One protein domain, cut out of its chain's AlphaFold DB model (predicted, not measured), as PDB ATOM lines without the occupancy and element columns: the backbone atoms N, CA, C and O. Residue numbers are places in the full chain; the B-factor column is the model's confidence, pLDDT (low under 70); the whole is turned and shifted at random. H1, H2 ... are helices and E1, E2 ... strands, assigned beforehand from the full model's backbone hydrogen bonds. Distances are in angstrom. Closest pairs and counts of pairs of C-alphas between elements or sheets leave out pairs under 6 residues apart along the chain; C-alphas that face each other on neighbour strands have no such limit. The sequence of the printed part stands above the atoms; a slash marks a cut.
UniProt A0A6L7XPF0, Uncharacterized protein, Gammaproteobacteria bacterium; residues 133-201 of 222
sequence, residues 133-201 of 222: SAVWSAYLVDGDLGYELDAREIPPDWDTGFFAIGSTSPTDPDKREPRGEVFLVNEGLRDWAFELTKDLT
ATOM      1  N   SER A 133      37.643 -25.083  86.343       88.94
ATOM      2  CA  SER A 133      36.617 -24.110  86.739       88.94
ATOM      3  C   SER A 133      35.241 -24.506  86.201       88.94
ATOM      4  O   SER A 133      35.127 -25.127  85.146       88.94
ATOM      5  N   ALA A 134      34.191 -24.118  86.925       92.12
ATOM      6  CA  ALA A 134      32.803 -24.308  86.521       92.12
ATOM      7  C   ALA A 134      32.131 -22.947  86.307       92.12
ATOM      8  O   ALA A 134      32.340 -22.021  87.090       92.12
ATOM      9  N   VAL A 135      31.309 -22.842  85.262       93.62
ATOM     10  CA  VAL A 135      30.600 -21.610  84.897       93.62
ATOM     11  C   VAL A 135      29.103 -21.888  84.819       93.62
ATOM     12  O   VAL A 135      28.671 -22.845  84.180       93.62
ATOM     13  N   TRP A 136      28.311 -21.017  85.442       95.75
ATOM     14  CA  TRP A 136      26.858 -20.985  85.294       95.75
ATOM     15  C   TRP A 136      26.480 -19.801  84.405       95.75
ATOM     16  O   TRP A 136      26.613 -18.652  84.825       95.75
ATOM     17  N   SER A 137      26.010 -20.067  83.184       94.31
ATOM     18  CA  SER A 137      25.580 -19.010  82.261       94.31
ATOM     19  C   SER A 137      24.066 -18.818  82.273       94.31
ATOM     20  O   SER A 137      23.303 -19.779  82.366       94.31
ATOM     21  N   ALA A 138      23.641 -17.563  82.133       93.94
ATOM     22  CA  ALA A 138      22.259 -17.211  81.826       93.94
ATOM     23  C   ALA A 138      22.050 -16.786  80.368       93.94
ATOM     24  O   ALA A 138      20.922 -16.811  79.890       93.94
ATOM     25  N   TYR A 139      23.113 -16.414  79.659       93.75
ATOM     26  CA  TYR A 139      23.035 -16.009  78.262       93.75
ATOM     27  C   TYR A 139      23.711 -17.061  77.392       93.75
ATOM     28  O   TYR A 139      24.852 -17.454  77.637       93.75
ATOM     29  N   LEU A 140      22.998 -17.515  76.372       92.38
ATOM     30  CA  LEU A 140      23.527 -18.376  75.325       92.38
ATOM     31  C   LEU A 140      23.498 -17.580  74.029       92.38
ATOM     32  O   LEU A 140      22.442 -17.079  73.647       92.38
ATOM     33  N   VAL A 141      24.654 -17.443  73.389       90.38
ATOM     34  CA  VAL A 141      24.796 -16.767  72.099       90.38
ATOM     35  C   VAL A 141      25.178 -17.818  71.068       90.38
ATOM     36  O   VAL A 141      26.176 -18.515  71.245       90.38
ATOM     37  N   ASP A 142      24.376 -17.946  70.017       89.62
ATOM     38  CA  ASP A 142      24.684 -18.788  68.868       89.62
ATOM     39  C   ASP A 142      25.624 -18.024  67.928       89.62
ATOM     40  O   ASP A 142      25.210 -17.121  67.197       89.62
ATOM     41  N   GLY A 143      26.910 -18.372  67.989       86.50
ATOM     42  CA  GLY A 143      27.949 -17.788  67.144       86.50
ATOM     43  C   GLY A 143      27.891 -18.233  65.681       86.50
ATOM     44  O   GLY A 143      28.531 -17.600  64.848       86.50
ATOM     45  N   ASP A 144      27.113 -19.264  65.337       86.62
ATOM     46  CA  ASP A 144      26.973 -19.713  63.946       86.62
ATOM     47  C   ASP A 144      26.048 -18.774  63.147       86.62
ATOM     48  O   ASP A 144      26.076 -18.739  61.914       86.62
ATOM     49  N   LEU A 145      25.213 -17.994  63.843       87.94
ATOM     50  CA  LEU A 145      24.248 -17.076  63.248       87.94
ATOM     51  C   LEU A 145      24.773 -15.636  63.249       87.94
ATOM     52  O   LEU A 145      24.359 -14.782  64.031       87.94
ATOM     53  N   GLY A 146      25.656 -15.346  62.298       89.94
ATOM     54  CA  GLY A 146      26.217 -14.015  62.092       89.94
ATOM     55  C   GLY A 146      26.667 -13.786  60.657       89.94
ATOM     56  O   GLY A 146      26.630 -14.679  59.811       89.94
ATOM     57  N   TYR A 147      27.085 -12.558  60.379       91.12
ATOM     58  CA  TYR A 147      27.947 -12.271  59.244       91.12
ATOM     59  C   TYR A 147      29.389 -12.257  59.720       91.12
ATOM     60  O   TYR A 147      29.686 -11.710  60.777       91.12
ATOM     61  N   GLU A 148      30.274 -12.827  58.914       93.56
ATOM     62  CA  GLU A 148      31.711 -12.761  59.122       93.56
ATOM     63  C   GLU A 148      32.360 -12.287  57.825       93.56
ATOM     64  O   GLU A 148      32.119 -12.849  56.751       93.56
ATOM     65  N   LEU A 149      33.152 -11.222  57.915       93.81
ATOM     66  CA  LEU A 149      34.054 -10.833  56.841       93.81
ATOM     67  C   LEU A 149      35.311 -11.688  56.888       93.81
ATOM     68  O   LEU A 149      35.820 -12.015  57.959       93.81
ATOM     69  N   ASP A 150      35.865 -11.965  55.710       94.38
ATOM     70  CA  ASP A 150      37.223 -12.481  55.622       94.38
ATOM     71  C   ASP A 150      38.171 -11.549  56.390       94.38
ATOM     72  O   ASP A 150      38.137 -10.331  56.209       94.38
ATOM     73  N   ALA A 151      39.041 -12.122  57.224       94.25
ATOM     74  CA  ALA A 151      39.927 -11.359  58.100       94.25
ATOM     75  C   ALA A 151      40.802 -10.325  57.361       94.25
ATOM     76  O   ALA A 151      41.232  -9.338  57.950       94.25
ATOM     77  N   ARG A 152      41.069 -10.530  56.065       95.25
ATOM     78  CA  ARG A 152      41.862  -9.613  55.225       95.25
ATOM     79  C   ARG A 152      41.066  -8.411  54.722       95.25
ATOM     80  O   ARG A 152      41.663  -7.447  54.247       95.25
ATOM     81  N   GLU A 153      39.742  -8.500  54.771       95.56
ATOM     82  CA  GLU A 153      38.800  -7.490  54.290       95.56
ATOM     83  C   GLU A 153      38.156  -6.703  55.435       95.56
ATOM     84  O   GLU A 153      37.384  -5.779  55.175       95.56
ATOM     85  N   ILE A 154      38.488  -7.033  56.689       96.38
ATOM     86  CA  ILE A 154      38.054  -6.269  57.859       96.38
ATOM     87  C   ILE A 154      38.559  -4.823  57.710       96.38
ATOM     88  O   ILE A 154      39.768  -4.612  57.543       96.38
ATOM     89  N   PRO A 155      37.662  -3.819  57.742       95.56
ATOM     90  CA  PRO A 155      38.058  -2.419  57.726       95.56
ATOM     91  C   PRO A 155      39.072  -2.107  58.838       95.56
ATOM     92  O   PRO A 155      38.913  -2.604  59.952       95.56
ATOM     93  N   PRO A 156      40.103  -1.274  58.589       93.88
ATOM     94  CA  PRO A 156      41.145  -0.995  59.585       93.88
ATOM     95  C   PRO A 156      40.643  -0.379  60.900       93.88
ATOM     96  O   PRO A 156      41.382  -0.355  61.878       93.88
ATOM     97  N   ASP A 157      39.436   0.184  60.896       93.50
ATOM     98  CA  ASP A 157      38.761   0.801  62.036       93.50
ATOM     99  C   ASP A 157      37.788  -0.144  62.765       93.50
ATOM    100  O   ASP A 157      37.094   0.294  63.681       93.50
ATOM    101  N   TRP A 158      37.707  -1.419  62.372       94.81
ATOM    102  CA  TRP A 158      36.870  -2.427  63.025       94.81
ATOM    103  C   TRP A 158      37.713  -3.382  63.872       94.81
ATOM    104  O   TRP A 158      38.695  -3.945  63.395       94.81
ATOM    105  N   ASP A 159      37.262  -3.641  65.100       91.31
ATOM    106  CA  ASP A 159      37.913  -4.593  66.013       91.31
ATOM    107  C   ASP A 159      37.625  -6.061  65.645       91.31
ATOM    108  O   ASP A 159      38.312  -6.977  66.091       91.31
ATOM    109  N   THR A 160      36.582  -6.310  64.847       93.44
ATOM    110  CA  THR A 160      36.172  -7.654  64.427       93.44
ATOM    111  C   THR A 160      35.458  -7.627  63.078       93.44
ATOM    112  O   THR A 160      34.797  -6.652  62.719       93.44
ATOM    113  N   GLY A 161      35.572  -8.727  62.332       93.56
ATOM    114  CA  GLY A 161      34.805  -8.977  61.112       93.56
ATOM    115  C   GLY A 161      33.447  -9.626  61.363       93.56
ATOM    116  O   GLY A 161      32.686  -9.779  60.411       93.56
ATOM    117  N   PHE A 162      33.147 -10.013  62.608       92.75
ATOM    118  CA  PHE A 162      31.914 -10.703  62.975       92.75
ATOM    119  C   PHE A 162      30.844  -9.726  63.478       92.75
ATOM    120  O   PHE A 162      31.105  -8.910  64.363       92.75
ATOM    121  N   PHE A 163      29.629  -9.801  62.934       91.94
ATOM    122  CA  PHE A 163      28.526  -8.915  63.312       91.94
ATOM    123  C   PHE A 163      27.145  -9.526  63.058       91.94
ATOM    124  O   PHE A 163      26.972 -10.488  62.312       91.94
ATOM    125  N   ALA A 164      26.130  -8.961  63.713       90.06
ATOM    126  CA  ALA A 164      24.784  -9.518  63.732       90.06
ATOM    127  C   ALA A 164      24.093  -9.482  62.356       90.06
ATOM    128  O   ALA A 164      24.179  -8.497  61.615       90.06
ATOM    129  N   ILE A 165      23.312 -10.525  62.057       88.56
ATOM    130  CA  ILE A 165      22.534 -10.635  60.816       88.56
ATOM    131  C   ILE A 165      21.595  -9.433  60.654       88.56
ATOM    132  O   ILE A 165      20.737  -9.159  61.496       88.56
ATOM    133  N   GLY A 166      21.694  -8.780  59.499       88.06
ATOM    134  CA  GLY A 166      20.915  -7.591  59.150       88.06
ATOM    135  C   GLY A 166      21.539  -6.271  59.605       88.06
ATOM    136  O   GLY A 166      20.951  -5.232  59.328       88.06
ATOM    137  N   SER A 167      22.706  -6.310  60.252       91.44
ATOM    138  CA  SER A 167      23.502  -5.120  60.577       91.44
ATOM    139  C   SER A 167      24.522  -4.828  59.474       91.44
ATOM    140  O   SER A 167      24.852  -5.700  58.668       91.44
ATOM    141  N   THR A 168      25.028  -3.599  59.443       91.62
ATOM    142  CA  THR A 168      26.034  -3.133  58.473       91.62
ATOM    143  C   THR A 168      27.447  -3.051  59.047       91.62
ATOM    144  O   THR A 168      28.401  -2.898  58.288       91.62
ATOM    145  N   SER A 169      27.588  -3.151  60.371       92.75
ATOM    146  CA  SER A 169      28.869  -3.145  61.083       92.75
ATOM    147  C   SER A 169      28.752  -3.813  62.468       92.75
ATOM    148  O   SER A 169      27.633  -4.012  62.950       92.75
ATOM    149  N   PRO A 170      29.874  -4.138  63.142       91.06
ATOM    150  CA  PRO A 170      29.873  -4.687  64.503       91.06
ATOM    151  C   PRO A 170      29.258  -3.761  65.556       91.06
ATOM    152  O   PRO A 170      28.705  -4.232  66.548       91.06
ATOM    153  N   THR A 171      29.337  -2.447  65.345       90.12
ATOM    154  CA  THR A 171      28.855  -1.416  66.278       90.12
ATOM    155  C   THR A 171      27.581  -0.728  65.792       90.12
ATOM    156  O   THR A 171      27.237   0.347  66.284       90.12
ATOM    157  N   ASP A 172      26.872  -1.348  64.844       90.31
ATOM    158  CA  ASP A 172      25.644  -0.808  64.269       90.31
ATOM    159  C   ASP A 172      24.610  -0.495  65.374       90.31
ATOM    160  O   ASP A 172      24.187  -1.406  66.103       90.31
ATOM    161  N   PRO A 173      24.215   0.783  65.548       88.12
ATOM    162  CA  PRO A 173      23.277   1.169  66.594       88.12
ATOM    163  C   PRO A 173      21.855   0.666  66.319       88.12
ATOM    164  O   PRO A 173      21.094   0.479  67.268       88.12
ATOM    165  N   ASP A 174      21.513   0.401  65.054       88.75
ATOM    166  CA  ASP A 174      20.175   0.010  64.606       88.75
ATOM    167  C   ASP A 174      20.061  -1.515  64.422       88.75
ATOM    168  O   ASP A 174      19.359  -2.022  63.539       88.75
ATOM    169  N   LYS A 175      20.755  -2.280  65.274       85.56
ATOM    170  CA  LYS A 175      20.688  -3.744  65.261       85.56
ATOM    171  C   LYS A 175      19.272  -4.241  65.554       85.56
ATOM    172  O   LYS A 175      18.572  -3.752  66.440       85.56
ATOM    173  N   ARG A 176      18.859  -5.272  64.820       85.62
ATOM    174  CA  ARG A 176      17.578  -5.946  65.048       85.62
ATOM    175  C   ARG A 176      17.616  -6.751  66.349       85.62
ATOM    176  O   ARG A 176      18.650  -7.305  66.712       85.62
ATOM    177  N   GLU A 177      16.451  -6.904  66.972       87.94
ATOM    178  CA  GLU A 177      16.239  -7.896  68.027       87.94
ATOM    179  C   GLU A 177      16.626  -9.322  67.568       87.94
ATOM    180  O   GLU A 177      16.265  -9.725  66.448       87.94
ATOM    181  N   PRO A 178      17.325 -10.103  68.414       87.00
ATOM    182  CA  PRO A 178      17.630 -11.502  68.134       87.00
ATOM    183  C   PRO A 178      16.358 -12.338  67.919       87.00
ATOM    184  O   PRO A 178      15.345 -12.168  68.596       87.00
ATOM    185  N   ARG A 179      16.408 -13.275  66.972       87.31
ATOM    186  CA  ARG A 179      15.346 -14.235  66.622       87.31
ATOM    187  C   ARG A 179      15.770 -15.693  66.838       87.31
ATOM    188  O   ARG A 179      15.168 -16.594  66.260       87.31
ATOM    189  N   GLY A 180      16.801 -15.909  67.643       87.00
ATOM    190  CA  GLY A 180      17.390 -17.221  67.917       87.00
ATOM    191  C   GLY A 180      18.907 -17.183  68.078       87.00
ATOM    192  O   GLY A 180      19.498 -18.193  68.420       87.00
ATOM    193  N   GLU A 181      19.537 -16.030  67.857       91.00
ATOM    194  CA  GLU A 181      20.976 -15.839  68.035       91.00
ATOM    195  C   GLU A 181      21.351 -15.639  69.511       91.00
ATOM    196  O   GLU A 181      22.487 -15.877  69.900       91.00
ATOM    197  N   VAL A 182      20.409 -15.192  70.350       91.56
ATOM    198  CA  VAL A 182      20.631 -14.971  71.784       91.56
ATOM    199  C   VAL A 182      19.447 -15.504  72.575       91.56
ATOM    200  O   VAL A 182      18.299 -15.152  72.303       91.56
ATOM    201  N   PHE A 183      19.734 -16.301  73.599       91.88
ATOM    202  CA  PHE A 183      18.754 -16.806  74.549       91.88
ATOM    203  C   PHE A 183      19.136 -16.395  75.966       91.88
ATOM    204  O   PHE A 183      20.241 -16.681  76.427       91.88
ATOM    205  N   LEU A 184      18.193 -15.770  76.669       93.88
ATOM    206  CA  LEU A 184      18.246 -15.626  78.119       93.88
ATOM    207  C   LEU A 184      17.545 -16.834  78.745       93.88
ATOM    208  O   LEU A 184      16.339 -17.017  78.569       93.88
ATOM    209  N   VAL A 185      18.305 -17.676  79.441       92.00
ATOM    210  CA  VAL A 185      17.786 -18.834  80.177       92.00
ATOM    211  C   VAL A 185      17.397 -18.440  81.609       92.00
ATOM    212  O   VAL A 185      17.200 -17.269  81.928       92.00
ATOM    213  N   ASN A 186      17.220 -19.418  82.497       94.62
ATOM    214  CA  ASN A 186      16.715 -19.179  83.844       94.62
ATOM    215  C   ASN A 186      17.783 -18.577  84.776       94.62
ATOM    216  O   ASN A 186      18.551 -19.299  85.413       94.62
ATOM    217  N   GLU A 187      17.782 -17.251  84.898       96.56
ATOM    218  CA  GLU A 187      18.679 -16.506  85.789       96.56
ATOM    219  C   GLU A 187      18.557 -16.904  87.260       96.56
ATOM    220  O   GLU A 187      19.565 -17.030  87.947       96.56
ATOM    221  N   GLY A 188      17.339 -17.158  87.744       97.00
ATOM    222  CA  GLY A 188      17.125 -17.551  89.137       97.00
ATOM    223  C   GLY A 188      17.758 -18.903  89.466       97.00
ATOM    224  O   GLY A 188      18.349 -19.067  90.531       97.00
ATOM    225  N   LEU A 189      17.683 -19.865  88.541       94.69
ATOM    226  CA  LEU A 189      18.376 -21.147  88.684       94.69
ATOM    227  C   LEU A 189      19.890 -20.998  88.541       94.69
ATOM    228  O   LEU A 189      20.609 -21.650  89.297       94.69
ATOM    229  N   ARG A 190      20.366 -20.141  87.627       96.25
ATOM    230  CA  ARG A 190      21.793 -19.801  87.520       96.25
ATOM    231  C   ARG A 190      22.314 -19.261  88.849       96.25
ATOM    232  O   ARG A 190      23.287 -19.798  89.365       96.25
ATOM    233  N   ASP A 191      21.669 -18.240  89.412       97.56
ATOM    234  CA  ASP A 191      22.089 -17.634  90.681       97.56
ATOM    235  C   ASP A 191      22.068 -18.624  91.821       97.56
ATOM    236  O   ASP A 191      23.030 -18.724  92.575       97.56
ATOM    237  N   TRP A 192      20.983 -19.381  91.938       97.38
ATOM    238  CA  TRP A 192      20.870 -20.388  92.976       97.38
ATOM    239  C   TRP A 192      21.993 -21.428  92.879       97.38
ATOM    240  O   TRP A 192      22.611 -21.757  93.891       97.38
ATOM    241  N   ALA A 193      22.295 -21.918  91.673       95.88
ATOM    242  CA  ALA A 193      23.372 -22.876  91.463       95.88
ATOM    243  C   ALA A 193      24.747 -22.259  91.764       95.88
ATOM    244  O   ALA A 193      25.545 -22.875  92.468       95.88
ATOM    245  N   PHE A 194      24.994 -21.027  91.309       96.75
ATOM    246  CA  PHE A 194      26.222 -20.293  91.599       96.75
ATOM    247  C   PHE A 194      26.424 -20.098  93.104       96.75
ATOM    248  O   PHE A 194      27.477 -20.455  93.625       96.75
ATOM    249  N   GLU A 195      25.408 -19.618  93.820       98.00
ATOM    250  CA  GLU A 195      25.462 -19.389  95.265       98.00
ATOM    251  C   GLU A 195      25.733 -20.674  96.057       98.00
ATOM    252  O   GLU A 195      26.442 -20.636  97.060       98.00
ATOM    253  N   LEU A 196      25.234 -21.824  95.594       97.38
ATOM    254  CA  LEU A 196      25.531 -23.119  96.210       97.38
ATOM    255  C   LEU A 196      26.971 -23.591  95.990       97.38
ATOM    256  O   LEU A 196      27.470 -24.388  96.786       97.38
ATOM    257  N   THR A 197      27.617 -23.168  94.901       95.75
ATOM    258  CA  THR A 197      28.899 -23.742  94.463       95.75
ATOM    259  C   THR A 197      30.087 -22.790  94.534       95.75
ATOM    260  O   THR A 197      31.217 -23.264  94.478       95.75
ATOM    261  N   LYS A 198      29.876 -21.476  94.661       95.00
ATOM    262  CA  LYS A 198      30.940 -20.459  94.555       95.00
ATOM    263  C   LYS A 198      32.067 -20.603  95.581       95.00
ATOM    264  O   LYS A 198      33.194 -20.220  95.295       95.00
ATOM    265  N   ASP A 199      31.768 -21.175  96.747       94.94
ATOM    266  CA  ASP A 199      32.734 -21.358  97.839       94.94
ATOM    267  C   ASP A 199      33.420 -22.738  97.802       94.94
ATOM    268  O   ASP A 199      34.214 -23.074  98.687       94.94
ATOM    269  N   LEU A 200      33.125 -23.570  96.795       93.00
ATOM    270  CA  LEU A 200      33.807 -24.849  96.627       93.00
ATOM    271  C   LEU A 200      35.276 -24.609  96.288       93.00
ATOM    272  O   LEU A 200      35.621 -23.978  95.291       93.00
ATOM    273  N   THR A 201      36.160 -25.176  97.104       89.31
ATOM    274  CA  THR A 201      37.588 -25.200  96.794       89.31
ATOM    275  C   THR A 201      37.831 -26.195  95.667       89.31
ATOM    276  O   THR A 201      37.713 -27.407  95.861       89.31
TER     277      THR A 201
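What this domain is: This is residues 133 to 201 of the 222 residues of an uncharacterized protein of Gammaproteobacteria bacterium (UniProt A0A6L7XPF0). With little regular structure, this elongated domain has a small two-stranded ribbon, E1 and E2, in its middle, helix H1 toward one end and a wide loop, residues 142 to 181, toward the other. The printed part has 69 residues, with E1, E2 and H1 in chain order; the sheet E1 - E2 is antiparallel. The class is mixed, with 17 residues in named elements. It is only just extended, close to loose, with a radius of gyration of the C-alphas of 16.8 A and spans of 46 by 27 by 20 A.

Where its parts are: E1 is residues 139 to 141, 6.5 A long, from C-alpha 139 at (23.035, -16.009, 78.262). E2 is residues 182 to 184, 6.8 A. H1 is residues 187 to 197, 15.2 A, ending at C-alpha 197 (28.899, -23.742, 94.463).

How they stand to each other: E1 and E2 form an antiparallel hairpin at 167 degrees; N 140 and O 183 are within hydrogen-bond range at 2.9 A. E1 and H1 are apart. In H1 every O i to N i+4 pair is within hydrogen-bond range. Outside the named strands, residues 147 to 148 pair antiparallel with 162 to 163.

The domain as a whole: The C-alphas of Glu 153 and Leu 196, the two farthest apart, are 46.7 A apart. The printed part has no cut. The link E1 to E2 is long, 40 residues; E2 to H1 is tight. No printed residue is under pLDDT 70.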